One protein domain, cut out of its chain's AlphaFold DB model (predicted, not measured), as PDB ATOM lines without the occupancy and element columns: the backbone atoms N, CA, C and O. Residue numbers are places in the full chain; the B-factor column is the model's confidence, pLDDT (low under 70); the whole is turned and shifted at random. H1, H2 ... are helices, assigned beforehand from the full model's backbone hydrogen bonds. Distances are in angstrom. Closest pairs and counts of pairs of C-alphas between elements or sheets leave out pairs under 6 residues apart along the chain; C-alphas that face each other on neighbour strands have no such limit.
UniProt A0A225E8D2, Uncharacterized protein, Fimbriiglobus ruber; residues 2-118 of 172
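What this domain is: This is residues 2 to 118 of the 172 residues of an uncharacterized protein of Fimbriiglobus ruber (UniProt A0A225E8D2). One long helix, H2, runs along most of an elongated body; H3 and then H4 follow one another beside it, running the same way, and H5 folds back beside H4. At the end where H2 begins, H1 packs on residues 22 to 26 of H2, about perpendicular to it, and on H3, while the very short H6, whose centre is the nearest to the mean of the C-alphas, packs on H3. H2, H4 and H5 make a bundle, three helices side by side. The 117 printed residues hold six named helices, H1 to H6 in order along the chain, and no named strand, and the class is all helix. The whole is compact, with a radius of gyration of the C-alphas of 14.0 A, and spans 44 by 26 by 22 A.

How they stand to each other: H1, residues 2 to 10, touches H2, residues 22 to 40, about perpendicular at 75 degrees; only residues 22 to 26 of H2 take part, and the closest C-alphas, of Leu 2 and Ala 25, are 6.7 A apart. H2 is the hub, touching four other helices. It touches H3, residues 59 to 69, at a shallow tilt of 25 degrees, the same way, with the C-alphas of Ala 25 and Ala 65 closest at 4.5 A. H1 also touches H3, at a steep tilt of 67 degrees, only just short of about perpendicular, with the C-alphas of Phe 6 and Val 67 closest at 6.1 A. H4, residues 72 to 82, touches residues 32 to 39 of H2 at a shallow tilt of 21 degrees, the same way, with the C-alphas of Leu 32 and Leu 72 closest at 6.5 A. H3 and H4 meet only through their link. H4 and H5, residues 87 to 98, form a helical hairpin at 33 degrees, only just short of steep, with the C-alphas of Ala 79 and Thr 89 closest at 5.5 A. H6, residues 100 to 103, touches H3, with the C-alphas of Asp 66 and Ser 102 closest at 5.6 A, and is apart from H2. Every O i to N i+4 pair is within hydrogen-bond range in H1, H2 and H4; in H3 it is 5 of 7 and in H5 7 of 8, and H6 is too short for such a pair.

Where its parts are: H1 begins at C-alpha 2, (-28.909, -37.820, -37.052). H2 is 27.2 A from first to last C-alpha and ends at C-alpha 40, (-17.904, -30.080, -17.642). H3 is 14.6 A long, H4 15.5 A and H5 17.0 A. H6 ends at C-alpha 103, (-39.314, -30.682, -22.444).

The domain as a whole: The C-alphas of Pro 16 and Glu 43 are the two farthest apart, at 45.4 A. The links H1 to H2, 11 residues, and H2 to H3, 18 residues, are long. Residues 104 to 118 hold no named element. The printed part has no cut, its mean pLDDT is 93.6, and no printed residue is under 70.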
ATOM      1  N   LEU A   2     -27.641 -38.483 -37.430       97.00
ATOM      2  CA  LEU A   2     -28.909 -37.820 -37.052       97.00
ATOM      3  C   LEU A   2     -30.119 -38.280 -37.880       97.00
ATOM      4  O   LEU A   2     -31.131 -38.650 -37.303       97.00
ATOM      5  N   ARG A   3     -29.975 -38.363 -39.212       97.88
ATOM      6  CA  ARG A   3     -31.017 -38.891 -40.109       97.88
ATOM      7  C   ARG A   3     -31.470 -40.306 -39.731       97.88
ATOM      8  O   ARG A   3     -32.656 -40.534 -39.589       97.88
ATOM      9  N   ALA A   4     -30.535 -41.230 -39.512       97.81
ATOM     10  CA  ALA A   4     -30.871 -42.608 -39.148       97.81
ATOM     11  C   ALA A   4     -31.572 -42.692 -37.776       97.81
ATOM     12  O   ALA A   4     -32.509 -43.461 -37.598       97.81
ATOM     13  N   ALA A   5     -31.147 -41.873 -36.807       97.56
ATOM     14  CA  ALA A   5     -31.807 -41.795 -35.503       97.56
ATOM     15  C   ALA A   5     -33.219 -41.190 -35.595       97.56
ATOM     16  O   ALA A   5     -34.112 -41.622 -34.867       97.56
ATOM     17  N   PHE A   6     -33.422 -40.221 -36.492       98.19
ATOM     18  CA  PHE A   6     -34.742 -39.693 -36.824       98.19
ATOM     19  C   PHE A   6     -35.621 -40.754 -37.482       98.19
ATOM     20  O   PHE A   6     -36.738 -40.957 -37.035       98.19
ATOM     21  N   GLU A   7     -35.116 -41.453 -38.502       97.81
ATOM     22  CA  GLU A   7     -35.859 -42.498 -39.217       97.81
ATOM     23  C   GLU A   7     -36.341 -43.582 -38.255       97.81
ATOM     24  O   GLU A   7     -37.507 -43.950 -38.298       97.81
ATOM     25  N   GLN A   8     -35.483 -44.014 -37.324       97.00
ATOM     26  CA  GLN A   8     -35.872 -44.965 -36.286       97.00
ATOM     27  C   GLN A   8     -36.976 -44.412 -35.380       97.00
ATOM     28  O   GLN A   8     -37.932 -45.115 -35.082       97.00
ATOM     29  N   GLN A   9     -36.849 -43.160 -34.937       95.62
ATOM     30  CA  GLN A   9     -37.833 -42.528 -34.062       95.62
ATOM     31  C   GLN A   9     -39.170 -42.264 -34.771       95.62
ATOM     32  O   GLN A   9     -40.221 -42.343 -34.144       95.62
ATOM     33  N   ALA A  10     -39.144 -41.944 -36.063       96.56
ATOM     34  CA  ALA A  10     -40.339 -41.662 -36.848       96.56
ATOM     35  C   ALA A  10     -41.244 -42.896 -36.995       96.56
ATOM     36  O   ALA A  10     -42.449 -42.732 -37.159       96.56
ATOM     37  N   LEU A  11     -40.694 -44.113 -36.876       96.19
ATOM     38  CA  LEU A  11     -41.478 -45.355 -36.861       96.19
ATOM     39  C   LEU A  11     -42.422 -45.449 -35.654       96.19
ATOM     40  O   LEU A  11     -43.451 -46.113 -35.743       96.19
ATOM     41  N   ASP A  12     -42.087 -44.773 -34.554       94.19
ATOM     42  CA  ASP A  12     -42.881 -44.770 -33.325       94.19
ATOM     43  C   ASP A  12     -43.936 -43.646 -33.307       94.19
ATOM     44  O   ASP A  12     -44.694 -43.520 -32.345       94.19
ATOM     45  N   VAL A  13     -43.997 -42.801 -34.346       96.44
ATOM     46  CA  VAL A  13     -44.956 -41.691 -34.440       96.44
ATOM     47  C   VAL A  13     -46.107 -42.078 -35.362       96.44
ATOM     48  O   VAL A  13     -45.927 -42.274 -36.560       96.44
ATOM     49  N   ALA A  14     -47.319 -42.152 -34.812       94.19
ATOM     50  CA  ALA A  14     -48.516 -42.467 -35.585       94.19
ATOM     51  C   ALA A  14     -48.918 -41.340 -36.562       94.19
ATOM     52  O   ALA A  14     -48.649 -40.160 -36.340       94.19
ATOM     53  N   GLY A  15     -49.665 -41.684 -37.613       94.75
ATOM     54  CA  GLY A  15     -50.257 -40.707 -38.532       94.75
ATOM     55  C   GLY A  15     -49.397 -40.397 -39.767       94.75
ATOM     56  O   GLY A  15     -48.676 -41.277 -40.238       94.75
ATOM     57  N   PRO A  16     -49.541 -39.193 -40.359       96.38
ATOM     58  CA  PRO A  16     -48.810 -38.807 -41.564       96.38
ATOM     59  C   PRO A  16     -47.287 -38.875 -41.401       96.38
ATOM     60  O   PRO A  16     -46.746 -38.706 -40.312       96.38
ATOM     61  N   VAL A  17     -46.577 -39.092 -42.508       96.88
ATOM     62  CA  VAL A  17     -45.108 -39.105 -42.495       96.88
ATOM     63  C   VAL A  17     -44.581 -37.697 -42.225       96.88
ATOM     64  O   VAL A  17     -44.930 -36.749 -42.930       96.88
ATOM     65  N   ILE A  18     -43.688 -37.579 -41.244       97.81
ATOM     66  CA  ILE A  18     -42.970 -36.341 -40.938       97.81
ATOM     67  C   ILE A  18     -41.623 -36.364 -41.664       97.81
ATOM     68  O   ILE A  18     -40.849 -37.314 -41.541       97.81
ATOM     69  N   ALA A  19     -41.334 -35.311 -42.428       97.69
ATOM     70  CA  ALA A  19     -40.052 -35.166 -43.104       97.69
ATOM     71  C   ALA A  19     -38.921 -34.886 -42.101       97.69
ATOM     72  O   ALA A  19     -39.119 -34.202 -41.099       97.69
ATOM     73  N   PHE A  20     -37.722 -35.388 -42.396       98.31
ATOM     74  CA  PHE A  20     -36.523 -35.033 -41.640       98.31
ATOM     75  C   PHE A  20     -36.072 -33.619 -42.001       98.31
ATOM     76  O   PHE A  20     -35.761 -33.363 -43.167       98.31
ATOM     77  N   ASP A  21     -35.959 -32.752 -40.997       98.00
ATOM     78  CA  ASP A  21     -35.370 -31.426 -41.123       98.00
ATOM     79  C   ASP A  21     -33.912 -31.427 -40.610       98.00
ATOM     80  O   ASP A  21     -33.666 -31.521 -39.400       98.00
ATOM     81  N   PRO A  22     -32.909 -31.366 -41.508       97.31
ATOM     82  CA  PRO A  22     -31.507 -31.443 -41.111       97.31
ATOM     83  C   PRO A  22     -31.046 -30.227 -40.303       97.31
ATOM     84  O   PRO A  22     -30.131 -30.377 -39.490       97.31
ATOM     85  N   GLU A  23     -31.648 -29.055 -40.512       96.75
ATOM     86  CA  GLU A  23     -31.253 -27.819 -39.833       96.75
ATOM     87  C   GLU A  23     -31.625 -27.875 -38.350       96.75
ATOM     88  O   GLU A  23     -30.736 -27.765 -37.500       96.75
ATOM     89  N   SER A  24     -32.884 -28.192 -38.025       96.31
ATOM     90  CA  SER A  24     -33.348 -28.377 -36.644       96.31
ATOM     91  C   SER A  24     -32.587 -29.494 -35.930       96.31
ATOM     92  O   SER A  24     -32.198 -29.344 -34.769       96.31
ATOM     93  N   ALA A  25     -32.317 -30.613 -36.614       97.19
ATOM     94  CA  ALA A  25     -31.555 -31.717 -36.029       97.19
ATOM     95  C   ALA A  25     -30.109 -31.317 -35.694       97.19
ATOM     96  O   ALA A  25     -29.592 -31.673 -34.631       97.19
ATOM     97  N   LEU A  26     -29.442 -30.588 -36.596       96.88
ATOM     98  CA  LEU A  26     -28.074 -30.120 -36.387       96.88
ATOM     99  C   LEU A  26     -28.013 -29.074 -35.274       96.88
ATOM    100  O   LEU A  26     -27.157 -29.171 -34.391       96.88
ATOM    101  N   GLU A  27     -28.926 -28.105 -35.283       96.19
ATOM    102  CA  GLU A  27     -29.018 -27.083 -34.244       96.19
ATOM    103  C   GLU A  27     -29.220 -27.722 -32.864       96.19
ATOM    104  O   GLU A  27     -28.522 -27.378 -31.901       96.19
ATOM    105  N   ALA A  28     -30.106 -28.716 -32.775       96.69
ATOM    106  CA  ALA A  28     -30.352 -29.444 -31.543       96.69
ATOM    107  C   ALA A  28     -29.121 -30.230 -31.064       96.69
ATOM    108  O   ALA A  28     -28.786 -30.203 -29.875       96.69
ATOM    109  N   ALA A  29     -28.401 -30.878 -31.983       97.31
ATOM    110  CA  ALA A  29     -27.165 -31.593 -31.673       97.31
ATOM    111  C   ALA A  29     -26.073 -30.651 -31.142       97.31
ATOM    112  O   ALA A  29     -25.421 -30.958 -30.142       97.31
ATOM    113  N   VAL A  30     -25.901 -29.482 -31.768       96.50
ATOM    114  CA  VAL A  30     -24.928 -28.465 -31.338       96.50
ATOM    115  C   VAL A  30     -25.272 -27.935 -29.947       96.50
ATOM    116  O   VAL A  30     -24.388 -27.836 -29.095       96.50
ATOM    117  N   LYS A  31     -26.546 -27.628 -29.678       96.88
ATOM    118  CA  LYS A  31     -26.997 -27.152 -28.361       96.88
ATOM    119  C   LYS A  31     -26.825 -28.212 -27.272       96.88
ATOM    120  O   LYS A  31     -26.336 -27.881 -26.195       96.88
ATOM    121  N   LEU A  32     -27.134 -29.480 -27.555       97.19
ATOM    122  CA  LEU A  32     -26.870 -30.585 -26.626       97.19
ATOM    123  C   LEU A  32     -25.373 -30.721 -26.326       97.19
ATOM    124  O   LEU A  32     -24.987 -30.797 -25.161       97.19
ATOM    125  N   ALA A  33     -24.525 -30.707 -27.357       97.00
ATOM    126  CA  ALA A  33     -23.077 -30.800 -27.187       97.00
ATOM    127  C   ALA A  33     -22.525 -29.638 -26.343       97.00
ATOM    128  O   ALA A  33     -21.742 -29.865 -25.422       97.00
ATOM    129  N   ARG A  34     -22.983 -28.404 -26.601       96.62
ATOM    130  CA  ARG A  34     -22.612 -27.217 -25.815       96.62
ATOM    131  C   ARG A  34     -23.084 -27.309 -24.368       96.62
ATOM    132  O   ARG A  34     -22.303 -27.011 -23.473       96.62
ATOM    133  N   ALA A  35     -24.314 -27.759 -24.126       96.75
ATOM    134  CA  ALA A  35     -24.827 -27.949 -22.771       96.75
ATOM    135  C   ALA A  35     -23.998 -28.984 -21.993       96.75
ATOM    136  O   ALA A  35     -23.635 -28.753 -20.841       96.75
ATOM    137  N   CYS A  36     -23.637 -30.100 -22.635       96.94
ATOM    138  CA  CYS A  36     -22.751 -31.105 -22.051       96.94
ATOM    139  C   CYS A  36     -21.350 -30.551 -21.765       96.94
ATOM    140  O   CYS A  36     -20.804 -30.816 -20.697       96.94
ATOM    141  N   TRP A  37     -20.777 -29.767 -22.682       96.00
ATOM    142  CA  TRP A  37     -19.484 -29.122 -22.456       96.00
ATOM    143  C   TRP A  37     -19.540 -28.144 -21.281       96.00
ATOM    144  O   TRP A  37     -18.695 -28.199 -20.393       96.00
ATOM    145  N   TRP A  38     -20.584 -27.319 -21.214       95.69
ATOM    146  CA  TRP A  38     -20.747 -26.355 -20.131       95.69
ATOM    147  C   TRP A  38     -20.979 -27.032 -18.774       95.69
ATOM    148  O   TRP A  38     -20.537 -26.528 -17.751       95.69
ATOM    149  N   MET A  39     -21.587 -28.223 -18.746       95.25
ATOM    150  CA  MET A  39     -21.627 -29.050 -17.533       95.25
ATOM    151  C   MET A  39     -20.238 -29.499 -17.060       95.25
ATOM    152  O   MET A  39     -20.034 -29.655 -15.856       95.25
ATOM    153  N   VAL A  40     -19.296 -29.734 -17.979       95.56
ATOM    154  CA  VAL A  40     -17.904 -30.080 -17.642       95.56
ATOM    155  C   VAL A  40     -17.165 -28.839 -17.145       95.56
ATOM    156  O   VAL A  40     -16.499 -28.895 -16.115       95.56
ATOM    157  N   THR A  41     -17.341 -27.702 -17.818       94.69
ATOM    158  CA  THR A  41     -16.728 -26.415 -17.457       94.69
ATOM    159  C   THR A  41     -17.635 -25.565 -16.564       94.69
ATOM    160  O   THR A  41     -17.648 -24.347 -16.678       94.69
ATOM    161  N   PHE A  42     -18.421 -26.187 -15.683       92.25
ATOM    162  CA  PHE A  42     -19.527 -25.525 -14.972       92.25
ATOM    163  C   PHE A  42     -19.101 -24.371 -14.055       92.25
ATOM    164  O   PHE A  42     -19.917 -23.539 -13.699       92.25
ATOM    165  N   GLU A  43     -17.842 -24.321 -13.625       92.44
ATOM    166  CA  GLU A  43     -17.340 -23.195 -12.822       92.44
ATOM    167  C   GLU A  43     -17.188 -21.919 -13.659       92.44
ATOM    168  O   GLU A  43     -17.264 -20.811 -13.127       92.44
ATOM    169  N   ASP A  44     -17.026 -22.075 -14.973       90.56
ATOM    170  CA  ASP A  44     -17.017 -20.979 -15.923       90.56
ATOM    171  C   ASP A  44     -18.452 -20.567 -16.266       90.56
ATOM    172  O   ASP A  44     -19.212 -21.286 -16.918       90.56
ATOM    173  N   LYS A  45     -18.824 -19.359 -15.845       88.31
ATOM    174  CA  LYS A  45     -20.150 -18.779 -16.080       88.31
ATOM    175  C   LYS A  45     -20.284 -18.102 -17.448       88.31
ATOM    176  O   LYS A  45     -21.365 -17.612 -17.760       88.31
ATOM    177  N   THR A  46     -19.229 -18.074 -18.265       85.62
ATOM    178  CA  THR A  46     -19.165 -17.341 -19.545       85.62
ATOM    179  C   THR A  46     -19.576 -18.167 -20.769       85.62
ATOM    180  O   THR A  46     -19.245 -17.825 -21.904       85.62
ATOM    181  N   GLY A  47     -20.321 -19.257 -20.559       80.19
ATOM    182  CA  GLY A  47     -20.759 -20.145 -21.631       80.19
ATOM    183  C   GLY A  47     -21.562 -19.446 -22.734       80.19
ATOM    184  O   GLY A  47     -22.209 -18.419 -22.535       80.19
ATOM    185  N   VAL A  48     -21.525 -20.038 -23.928       84.06
ATOM    186  CA  VAL A  48     -22.267 -19.543 -25.095       84.06
ATOM    187  C   VAL A  48     -23.773 -19.754 -24.879       84.06
ATOM    188  O   VAL A  48     -24.161 -20.867 -24.507       84.06
ATOM    189  N   PRO A  49     -24.630 -18.757 -25.183       88.56
ATOM    190  CA  PRO A  49     -26.081 -18.896 -25.073       88.56
ATOM    191  C   PRO A  49     -26.617 -20.118 -25.828       88.56
ATOM    192  O   PRO A  49     -26.279 -20.342 -26.998       88.56
ATOM    193  N   LEU A  50     -27.474 -20.895 -25.164       89.62
ATOM    194  CA  LEU A  50     -28.127 -22.086 -25.721       89.62
ATOM    195  C   LEU A  50     -29.527 -21.757 -26.237       89.62
ATOM    196  O   LEU A  50     -30.009 -22.393 -27.175       89.62
ATOM    197  N   ALA A  51     -30.177 -20.766 -25.625       79.50
ATOM    198  CA  ALA A  51     -31.524 -20.346 -25.954       79.50
ATOM    199  C   ALA A  51     -31.596 -19.419 -27.185       79.50
ATOM    200  O   ALA A  51     -32.679 -18.991 -27.569       79.50
ATOM    201  N   SER A  52     -30.485 -19.144 -27.868       80.69
ATOM    202  CA  SER A  52     -30.529 -18.500 -29.185       80.69
ATOM    203  C   SER A  52     -31.079 -19.456 -30.261       80.69
ATOM    204  O   SER A  52     -31.146 -20.673 -30.055       80.69
ATOM    205  N   GLY A  53     -31.515 -18.906 -31.397       79.31
ATOM    206  CA  GLY A  53     -32.007 -19.666 -32.552       79.31
ATOM    207  C   GLY A  53     -33.529 -19.806 -32.634       79.31
ATOM    208  O   GLY A  53     -34.255 -19.302 -31.771       79.31
ATOM    209  N   SER A  54     -33.988 -20.466 -33.697       79.81
ATOM    210  CA  SER A  54     -35.391 -20.489 -34.117       79.81
ATOM    211  C   SER A  54     -36.279 -21.302 -33.175       79.81
ATOM    212  O   SER A  54     -35.858 -22.289 -32.568       79.81
ATOM    213  N   GLU A  55     -37.528 -20.867 -33.046       86.81
ATOM    214  CA  GLU A  55     -38.593 -21.663 -32.437       86.81
ATOM    215  C   GLU A  55     -39.133 -22.672 -33.456       86.81
ATOM    216  O   GLU A  55     -39.186 -22.336 -34.642       86.81
ATOM    217  N   PRO A  56     -39.572 -23.870 -33.030       92.38
ATOM    218  CA  PRO A  56     -40.174 -24.830 -33.948       92.38
ATOM    219  C   PRO A  56     -41.447 -24.248 -34.570       92.38
ATOM    220  O   PRO A  56     -42.337 -23.784 -33.860       92.38
ATOM    221  N   GLN A  57     -41.527 -24.280 -35.897       91.00
ATOM    222  CA  GLN A  57     -42.665 -23.811 -36.689       91.00
ATOM    223  C   GLN A  57     -43.444 -24.971 -37.318       91.00
ATOM    224  O   GLN A  57     -44.595 -24.800 -37.721       91.00
ATOM    225  N   SER A  58     -42.830 -26.154 -37.418       95.56
ATOM    226  CA  SER A  58     -43.400 -27.307 -38.109       95.56
ATOM    227  C   SER A  58     -43.285 -28.617 -37.311       95.56
ATOM    228  O   SER A  58     -42.438 -28.745 -36.420       95.56
ATOM    229  N   PRO A  59     -44.096 -29.644 -37.646       96.81
ATOM    230  CA  PRO A  59     -43.925 -30.994 -37.102       96.81
ATOM    231  C   PRO A  59     -42.520 -31.567 -37.350       96.81
ATOM    232  O   PRO A  59     -41.991 -32.295 -36.506       96.81
ATOM    233  N   ALA A  60     -41.915 -31.231 -38.497       97.56
ATOM    234  CA  ALA A  60     -40.575 -31.679 -38.867       97.56
ATOM    235  C   ALA A  60     -39.519 -31.110 -37.920       97.56
ATOM    236  O   ALA A  60     -38.665 -31.866 -37.456       97.56
ATOM    237  N   ASP A  61     -39.628 -29.828 -37.561       96.88
ATOM    238  CA  ASP A  61     -38.702 -29.154 -36.649       96.88
ATOM    239  C   ASP A  61     -38.721 -29.856 -35.290       96.88
ATOM    240  O   ASP A  61     -37.681 -30.273 -34.773       96.88
ATOM    241  N   HIS A  62     -39.928 -30.066 -34.744       96.25
ATOM    242  CA  HIS A  62     -40.126 -30.727 -33.457       96.25
ATOM    243  C   HIS A  62     -39.505 -32.122 -33.429       96.25
ATOM    244  O   HIS A  62     -38.702 -32.411 -32.542       96.25
ATOM    245  N   LEU A  63     -39.863 -32.991 -34.379       97.38
ATOM    246  CA  LEU A  63     -39.399 -34.376 -34.358       97.38
ATOM    247  C   LEU A  63     -37.895 -34.482 -34.658       97.38
ATOM    248  O   LEU A  63     -37.200 -35.293 -34.048       97.38
ATOM    249  N   SER A  64     -37.376 -33.635 -35.550       97.94
ATOM    250  CA  SER A  64     -35.956 -33.627 -35.923       97.94
ATOM    251  C   SER A  64     -35.066 -33.139 -34.782       97.94
ATOM    252  O   SER A  64     -34.020 -33.740 -34.522       97.94
ATOM    253  N   ALA A  65     -35.492 -32.107 -34.048       97.19
ATOM    254  CA  ALA A  65     -34.788 -31.637 -32.860       97.19
ATOM    255  C   ALA A  65     -34.898 -32.622 -31.682       97.19
ATOM    256  O   ALA A  65     -33.923 -32.820 -30.945       97.19
ATOM    257  N   ASP A  66     -36.051 -33.285 -31.519       97.12
ATOM    258  CA  ASP A  66     -36.310 -34.209 -30.406       97.12
ATOM    259  C   ASP A  66     -35.314 -35.370 -30.351       97.12
ATOM    260  O   ASP A  66     -34.962 -35.821 -29.258       97.12
ATOM    261  N   VAL A  67     -34.768 -35.779 -31.504       97.00
ATOM    262  CA  VAL A  67     -33.702 -36.788 -31.603       97.00
ATOM    263  C   VAL A  67     -32.559 -36.501 -30.630       97.00
ATOM    264  O   VAL A  67     -32.036 -37.447 -30.034       97.00
ATOM    265  N   CYS A  68     -32.212 -35.224 -30.442       97.44
ATOM    266  CA  CYS A  68     -31.179 -34.765 -29.512       97.44
ATOM    267  C   CYS A  68     -31.772 -34.188 -28.219       97.44
ATOM    268  O   CYS A  68     -31.294 -34.483 -27.124       97.44
ATOM    269  N   PHE A  69     -32.815 -33.365 -28.311       96.62
ATOM    270  CA  PHE A  69     -33.335 -32.642 -27.150       96.62
ATOM    271  C   PHE A  69     -33.983 -33.525 -26.091       96.62
ATOM    272  O   PHE A  69     -33.944 -33.152 -24.920       96.62
ATOM    273  N   ARG A  70     -34.421 -34.746 -26.422       95.81
ATOM    274  CA  ARG A  70     -34.846 -35.737 -25.415       95.81
ATOM    275  C   ARG A  70     -33.781 -36.069 -24.358       95.81
ATOM    276  O   ARG A  70     -34.116 -36.604 -23.305       95.81
ATOM    277  N   PHE A  71     -32.509 -35.741 -24.605       96.38
ATOM    278  CA  PHE A  71     -31.414 -35.922 -23.645       96.38
ATOM    279  C   PHE A  71     -31.152 -34.693 -22.756       96.38
ATOM    280  O   PHE A  71     -30.573 -34.837 -21.675       96.38
ATOM    281  N   LEU A  72     -31.603 -33.495 -23.150       96.44
ATOM    282  CA  LEU A  72     -31.432 -32.265 -22.366       96.44
ATOM    283  C   LEU A  72     -32.067 -32.309 -20.966       96.44
ATOM    284  O   LEU A  72     -31.424 -31.802 -20.047       96.44
ATOM    285  N   PRO A  73     -33.231 -32.949 -20.727       95.25
ATOM    286  CA  PRO A  73     -33.779 -33.119 -19.380       95.25
ATOM    287  C   PRO A  73     -32.785 -33.689 -18.360       95.25
ATOM    288  O   PRO A  73     -32.755 -33.265 -17.204       95.25
ATOM    289  N   ALA A  74     -31.935 -34.636 -18.770       95.38
ATOM    290  CA  ALA A  74     -30.921 -35.211 -17.889       95.38
ATOM    291  C   ALA A  74     -29.788 -34.220 -17.584       95.38
ATOM    292  O   ALA A  74     -29.304 -34.173 -16.451       95.38
ATOM    293  N   VAL A  75     -29.387 -33.417 -18.574       96.62
ATOM    294  CA  VAL A  75     -28.396 -32.343 -18.412       96.62
ATOM    295  C   VAL A  75     -28.944 -31.264 -17.477       96.62
ATOM    296  O   VAL A  75     -28.279 -30.900 -16.511       96.62
ATOM    297  N   TYR A  76     -30.191 -30.840 -17.695       96.12
ATOM    298  CA  TYR A  76     -30.890 -29.866 -16.860       96.12
ATOM    299  C   TYR A  76     -30.966 -30.303 -15.398       96.12
ATOM    300  O   TYR A  76     -30.570 -29.541 -14.520       96.12
ATOM    301  N   ARG A  77     -31.402 -31.541 -15.116       95.50
ATOM    302  CA  ARG A  77     -31.483 -32.040 -13.731       95.50
ATOM    303  C   ARG A  77     -30.138 -31.963 -13.011       95.50
ATOM    304  O   ARG A  77     -30.101 -31.568 -11.851       95.50
ATOM    305  N   ARG A  78     -29.040 -32.296 -13.701       96.44
ATOM    306  CA  ARG A  78     -27.680 -32.212 -13.141       96.44
ATOM    307  C   ARG A  78     -27.227 -30.767 -12.925       96.44
ATOM    308  O   ARG A  78     -26.611 -30.480 -11.902       96.44
ATOM    309  N   ALA A  79     -27.528 -29.867 -13.864       96.25
ATOM    310  CA  ALA A  79     -27.227 -28.442 -13.729       96.25
ATOM    311  C   ALA A  79     -27.976 -27.838 -12.529       96.25
ATOM    312  O   ALA A  79     -27.352 -27.290 -11.621       96.25
ATOM    313  N   ARG A  80     -29.300 -28.054 -12.469       96.12
ATOM    314  CA  ARG A  80     -30.180 -27.572 -11.396       96.12
ATOM    315  C   ARG A  80     -29.760 -28.104 -10.031       96.12
ATOM    316  O   ARG A  80     -29.745 -27.340  -9.076       96.12
ATOM    317  N   SER A  81     -29.404 -29.389  -9.921       96.06
ATOM    318  CA  SER A  81     -28.974 -29.962  -8.638       96.06
ATOM    319  C   SER A  81     -27.665 -29.369  -8.118       96.06
ATOM    320  O   SER A  81     -27.422 -29.412  -6.917       96.06
ATOM    321  N   ARG A  82     -26.808 -28.860  -9.013       96.38
ATOM    322  CA  ARG A  82     -25.530 -28.247  -8.642       96.38
ATOM    323  C   ARG A  82     -25.703 -26.780  -8.260       96.38
ATOM    324  O   ARG A  82     -25.192 -26.371  -7.225       96.38
ATOM    325  N   ASP A  83     -26.397 -26.011  -9.093       96.19
ATOM    326  CA  ASP A  83     -26.736 -24.613  -8.826       96.19
ATOM    327  C   ASP A  83     -27.969 -24.208  -9.668       96.19
ATOM    328  O   ASP A  83     -27.864 -24.033 -10.892       96.19
ATOM    329  N   PRO A  84     -29.152 -24.055  -9.039       94.81
ATOM    330  CA  PRO A  84     -30.364 -23.614  -9.725       94.81
ATOM    331  C   PRO A  84     -30.245 -22.229 -10.373       94.81
ATOM    332  O   PRO A  84     -30.910 -21.973 -11.372       94.81
ATOM    333  N   GLY A  85     -29.409 -21.344  -9.817       95.25
ATOM    334  CA  GLY A  85     -29.186 -19.987 -10.316       95.25
ATOM    335  C   GLY A  85     -28.082 -19.890 -11.370       95.25
ATOM    336  O   GLY A  85     -27.802 -18.798 -11.866       95.25
ATOM    337  N   HIS A  86     -27.442 -21.009 -11.718       95.88
ATOM    338  CA  HIS A  86     -26.361 -21.015 -12.692       95.88
ATOM    339  C   HIS A  86     -26.859 -20.615 -14.091       95.88
ATOM    340  O   HIS A  86     -27.907 -21.114 -14.513       95.88
ATOM    341  N   PRO A  87     -26.100 -19.818 -14.872       96.12
ATOM    342  CA  PRO A  87     -26.499 -19.432 -16.228       96.12
ATOM    343  C   PRO A  87     -26.880 -20.616 -17.130       96.12
ATOM    344  O   PRO A  87     -27.889 -20.549 -17.822       96.12
ATOM    345  N   LEU A  88     -26.161 -21.743 -17.053       96.00
ATOM    346  CA  LEU A  88     -26.529 -22.974 -17.770       96.00
ATOM    347  C   LEU A  88     -27.932 -23.482 -17.408       96.00
ATOM    348  O   LEU A  88     -28.674 -23.908 -18.288       96.00
ATOM    349  N   THR A  89     -28.300 -23.459 -16.125       95.69
ATOM    350  CA  THR A  89     -29.620 -23.912 -15.665       95.69
ATOM    351  C   THR A  89     -30.720 -23.017 -16.239       95.69
ATOM    352  O   THR A  89     -31.741 -23.521 -16.716       95.69
ATOM    353  N   LEU A  90     -30.491 -21.702 -16.258       94.75
ATOM    354  CA  LEU A  90     -31.419 -20.713 -16.813       94.75
ATOM    355  C   LEU A  90     -31.558 -20.850 -18.340       94.75
ATOM    356  O   LEU A  90     -32.671 -20.891 -18.862       94.75
ATOM    357  N   GLU A  91     -30.441 -21.009 -19.048       95.69
ATOM    358  CA  GLU A  91     -30.405 -21.229 -20.497       95.69
ATOM    359  C   GLU A  91     -31.101 -22.534 -20.898       95.69
ATOM    360  O   GLU A  91     -31.886 -22.554 -21.847       95.69
ATOM    361  N   LEU A  92     -30.872 -23.619 -20.150       95.56
ATOM    362  CA  LEU A  92     -31.565 -24.888 -20.370       95.56
ATOM    363  C   LEU A  92     -33.063 -24.767 -20.109       95.56
ATOM    364  O   LEU A  92     -33.833 -25.307 -20.891       95.56
ATOM    365  N   THR A  93     -33.473 -24.032 -19.073       95.00
ATOM    366  CA  THR A  93     -34.892 -23.769 -18.776       95.00
ATOM    367  C   THR A  93     -35.560 -23.037 -19.938       95.00
ATOM    368  O   THR A  93     -36.606 -23.461 -20.422       95.00
ATOM    369  N   SER A  94     -34.936 -21.965 -20.432       94.19
ATOM    370  CA  SER A  94     -35.451 -21.180 -21.559       94.19
ATOM    371  C   SER A  94     -35.501 -21.987 -22.860       94.19
ATOM    372  O   SER A  94     -36.493 -21.956 -23.590       94.19
ATOM    373  N   LEU A  95     -34.444 -22.752 -23.155       95.31
ATOM    374  CA  LEU A  95     -34.406 -23.612 -24.333       95.31
ATOM    375  C   LEU A  95     -35.512 -24.663 -24.274       95.31
ATOM    376  O   LEU A  95     -36.290 -24.776 -25.211       95.31
ATOM    377  N   LEU A  96     -35.595 -25.404 -23.179       94.25
ATOM    378  CA  LEU A  96     -36.535 -26.499 -23.026       94.25
ATOM    379  C   LEU A  96     -37.998 -26.023 -23.149       94.25
ATOM    380  O   LEU A  96     -38.741 -26.580 -23.956       94.25
ATOM    381  N   ARG A  97     -38.371 -24.894 -22.530       94.06
ATOM    382  CA  ARG A  97     -39.741 -24.348 -22.633       94.06
ATOM    383  C   ARG A  97     -40.176 -23.999 -24.061       94.06
ATOM    384  O   ARG A  97     -41.374 -23.998 -24.343       94.06
ATOM    385  N   ARG A  98     -39.230 -23.720 -24.966       94.06
ATOM    386  CA  ARG A  98     -39.508 -23.469 -26.394       94.06
ATOM    387  C   ARG A  98     -39.681 -24.746 -27.215       94.06
ATOM    388  O   ARG A  98     -40.209 -24.681 -28.324       94.06
ATOM    389  N   TRP A  99     -39.270 -25.897 -26.685       94.81
ATOM    390  CA  TRP A  99     -39.280 -27.194 -27.366       94.81
ATOM    391  C   TRP A  99     -40.148 -28.214 -26.614       94.81
ATOM    392  O   TRP A  99     -39.639 -29.197 -26.066       94.81
ATOM    393  N   PRO A 100     -41.481 -28.021 -26.610       92.75
ATOM    394  CA  PRO A 100     -42.371 -28.713 -25.689       92.75
ATOM    395  C   PRO A 100     -42.401 -30.233 -25.851       92.75
ATOM    396  O   PRO A 100     -42.580 -30.954 -24.870       92.75
ATOM    397  N   LEU A 101     -42.178 -30.734 -27.072       93.75
ATOM    398  CA  LEU A 101     -42.136 -32.172 -27.338       93.75
ATOM    399  C   LEU A 101     -41.041 -32.866 -26.513       93.75
ATOM    400  O   LEU A 101     -41.264 -33.961 -25.996       93.75
ATOM    401  N   SER A 102     -39.880 -32.228 -26.366       88.00
ATOM    402  CA  SER A 102     -38.738 -32.767 -25.621       88.00
ATOM    403  C   SER A 102     -38.776 -32.405 -24.137       88.00
ATOM    404  O   SER A 102     -38.313 -33.181 -23.303       88.00
ATOM    405  N   ASP A 103     -39.329 -31.240 -23.800       81.94
ATOM    406  CA  ASP A 103     -39.314 -30.682 -22.444       81.94
ATOM    407  C   ASP A 103     -40.389 -31.224 -21.504       81.94
ATOM    408  O   ASP A 103     -40.208 -31.254 -20.292       81.94
ATOM    409  N   VAL A 104     -41.462 -31.807 -22.031       84.44
ATOM    410  CA  VAL A 104     -42.418 -32.554 -21.197       84.44
ATOM    411  C   VAL A 104     -41.752 -33.668 -20.354       84.44
ATOM    412  O   VAL A 104     -42.350 -34.172 -19.403       84.44
ATOM    413  N   LEU A 105     -40.501 -34.031 -20.675       80.19
ATOM    414  CA  LEU A 105     -39.628 -34.959 -19.950       80.19
ATOM    415  C   LEU A 105     -38.725 -34.307 -18.877       80.19
ATOM    416  O   LEU A 105     -38.127 -35.030 -18.069       80.19
ATOM    417  N   ALA A 106     -38.526 -32.988 -18.899       81.75
ATOM    418  CA  ALA A 106     -37.765 -32.266 -17.881       81.75
ATOM    419  C   ALA A 106     -38.648 -31.933 -16.685       81.75
ATOM    420  O   ALA A 106     -39.863 -32.021 -16.776       81.75
ATOM    421  N   ASP A 107     -38.033 -31.555 -15.562       82.31
ATOM    422  CA  ASP A 107     -38.760 -31.182 -14.348       82.31
ATOM    423  C   ASP A 107     -38.791 -29.650 -14.140       82.31
ATOM    424  O   ASP A 107     -38.315 -29.142 -13.131       82.31
ATOM    425  N   LEU A 108     -39.263 -28.894 -15.143       84.50
ATOM    426  CA  LEU A 108     -39.493 -27.437 -15.086       84.50
ATOM    427  C   LEU A 108     -40.839 -27.033 -14.472       84.50
ATOM    428  O   LEU A 108     -41.879 -27.506 -14.919       84.50
ATOM    429  N   ASP A 109     -40.841 -26.120 -13.508       81.31
ATOM    430  CA  ASP A 109     -42.082 -25.654 -12.873       81.31
ATOM    431  C   ASP A 109     -42.967 -24.860 -13.858       81.31
ATOM    432  O   ASP A 109     -44.185 -25.056 -13.943       81.31
ATOM    433  N   ASP A 110     -42.333 -24.026 -14.683       88.56
ATOM    434  CA  ASP A 110     -43.012 -23.221 -15.691       88.56
ATOM    435  C   ASP A 110     -43.479 -24.038 -16.906       88.56
ATOM    436  O   ASP A 110     -42.852 -25.014 -17.329       88.56
ATOM    437  N   GLY A 111     -44.581 -23.583 -17.505       89.19
ATOM    438  CA  GLY A 111     -45.133 -24.151 -18.733       89.19
ATOM    439  C   GLY A 111     -44.378 -23.743 -20.011       89.19
ATOM    440  O   GLY A 111     -43.542 -22.827 -19.989       89.19
ATOM    441  N   PRO A 112     -44.711 -24.379 -21.144       92.44
ATOM    442  CA  PRO A 112     -44.101 -24.105 -22.443       92.44
ATOM    443  C   PRO A 112     -44.380 -22.674 -22.917       92.44
ATOM    444  O   PRO A 112     -45.394 -22.066 -22.561       92.44
ATOM    445  N   THR A 113     -43.475 -22.134 -23.733       92.69
ATOM    446  CA  THR A 113     -43.604 -20.798 -24.345       92.69
ATOM    447  C   THR A 113     -44.016 -20.849 -25.811       92.69
ATOM    448  O   THR A 113     -44.378 -19.815 -26.362       92.69
ATOM    449  N   THR A 114     -43.991 -22.026 -26.435       90.62
ATOM    450  CA  THR A 114     -44.484 -22.243 -27.799       90.62
ATOM    451  C   THR A 114     -45.809 -23.018 -27.785       90.62
ATOM    452  O   THR A 114     -46.107 -23.720 -26.809       90.62
ATOM    453  N   PRO A 115     -46.649 -22.884 -28.831       90.56
ATOM    454  CA  PRO A 115     -47.920 -23.598 -28.915       90.56
ATOM    455  C   PRO A 115     -47.761 -25.122 -28.847       90.56
ATOM    456  O   PRO A 115     -46.870 -25.701 -29.462       90.56
ATOM    457  N   LEU A 116     -48.694 -25.786 -28.160       91.88
ATOM    458  CA  LEU A 116     -48.728 -27.245 -27.991       91.88
ATOM    459  C   LEU A 116     -49.469 -27.977 -29.120       91.88
ATOM    460  O   LEU A 116     -49.841 -29.135 -28.972       91.88
ATOM    461  N   GLU A 117     -49.694 -27.308 -30.249       89.81
ATOM    462  CA  GLU A 117     -50.438 -27.877 -31.376       89.81
ATOM    463  C   GLU A 117     -49.559 -28.711 -32.313       89.81
ATOM    464  O   GLU A 117     -50.091 -29.523 -33.066       89.81
ATOM    465  N   PHE A 118     -48.230 -28.535 -32.276       93.88
ATOM    466  CA  PHE A 118     -47.260 -29.268 -33.107       93.88
ATOM    467  C   PHE A 118     -47.615 -29.256 -34.602       93.88
ATOM    468  O   PHE A 118     -47.596 -30.293 -35.266       93.88
TER     469      PHE A 118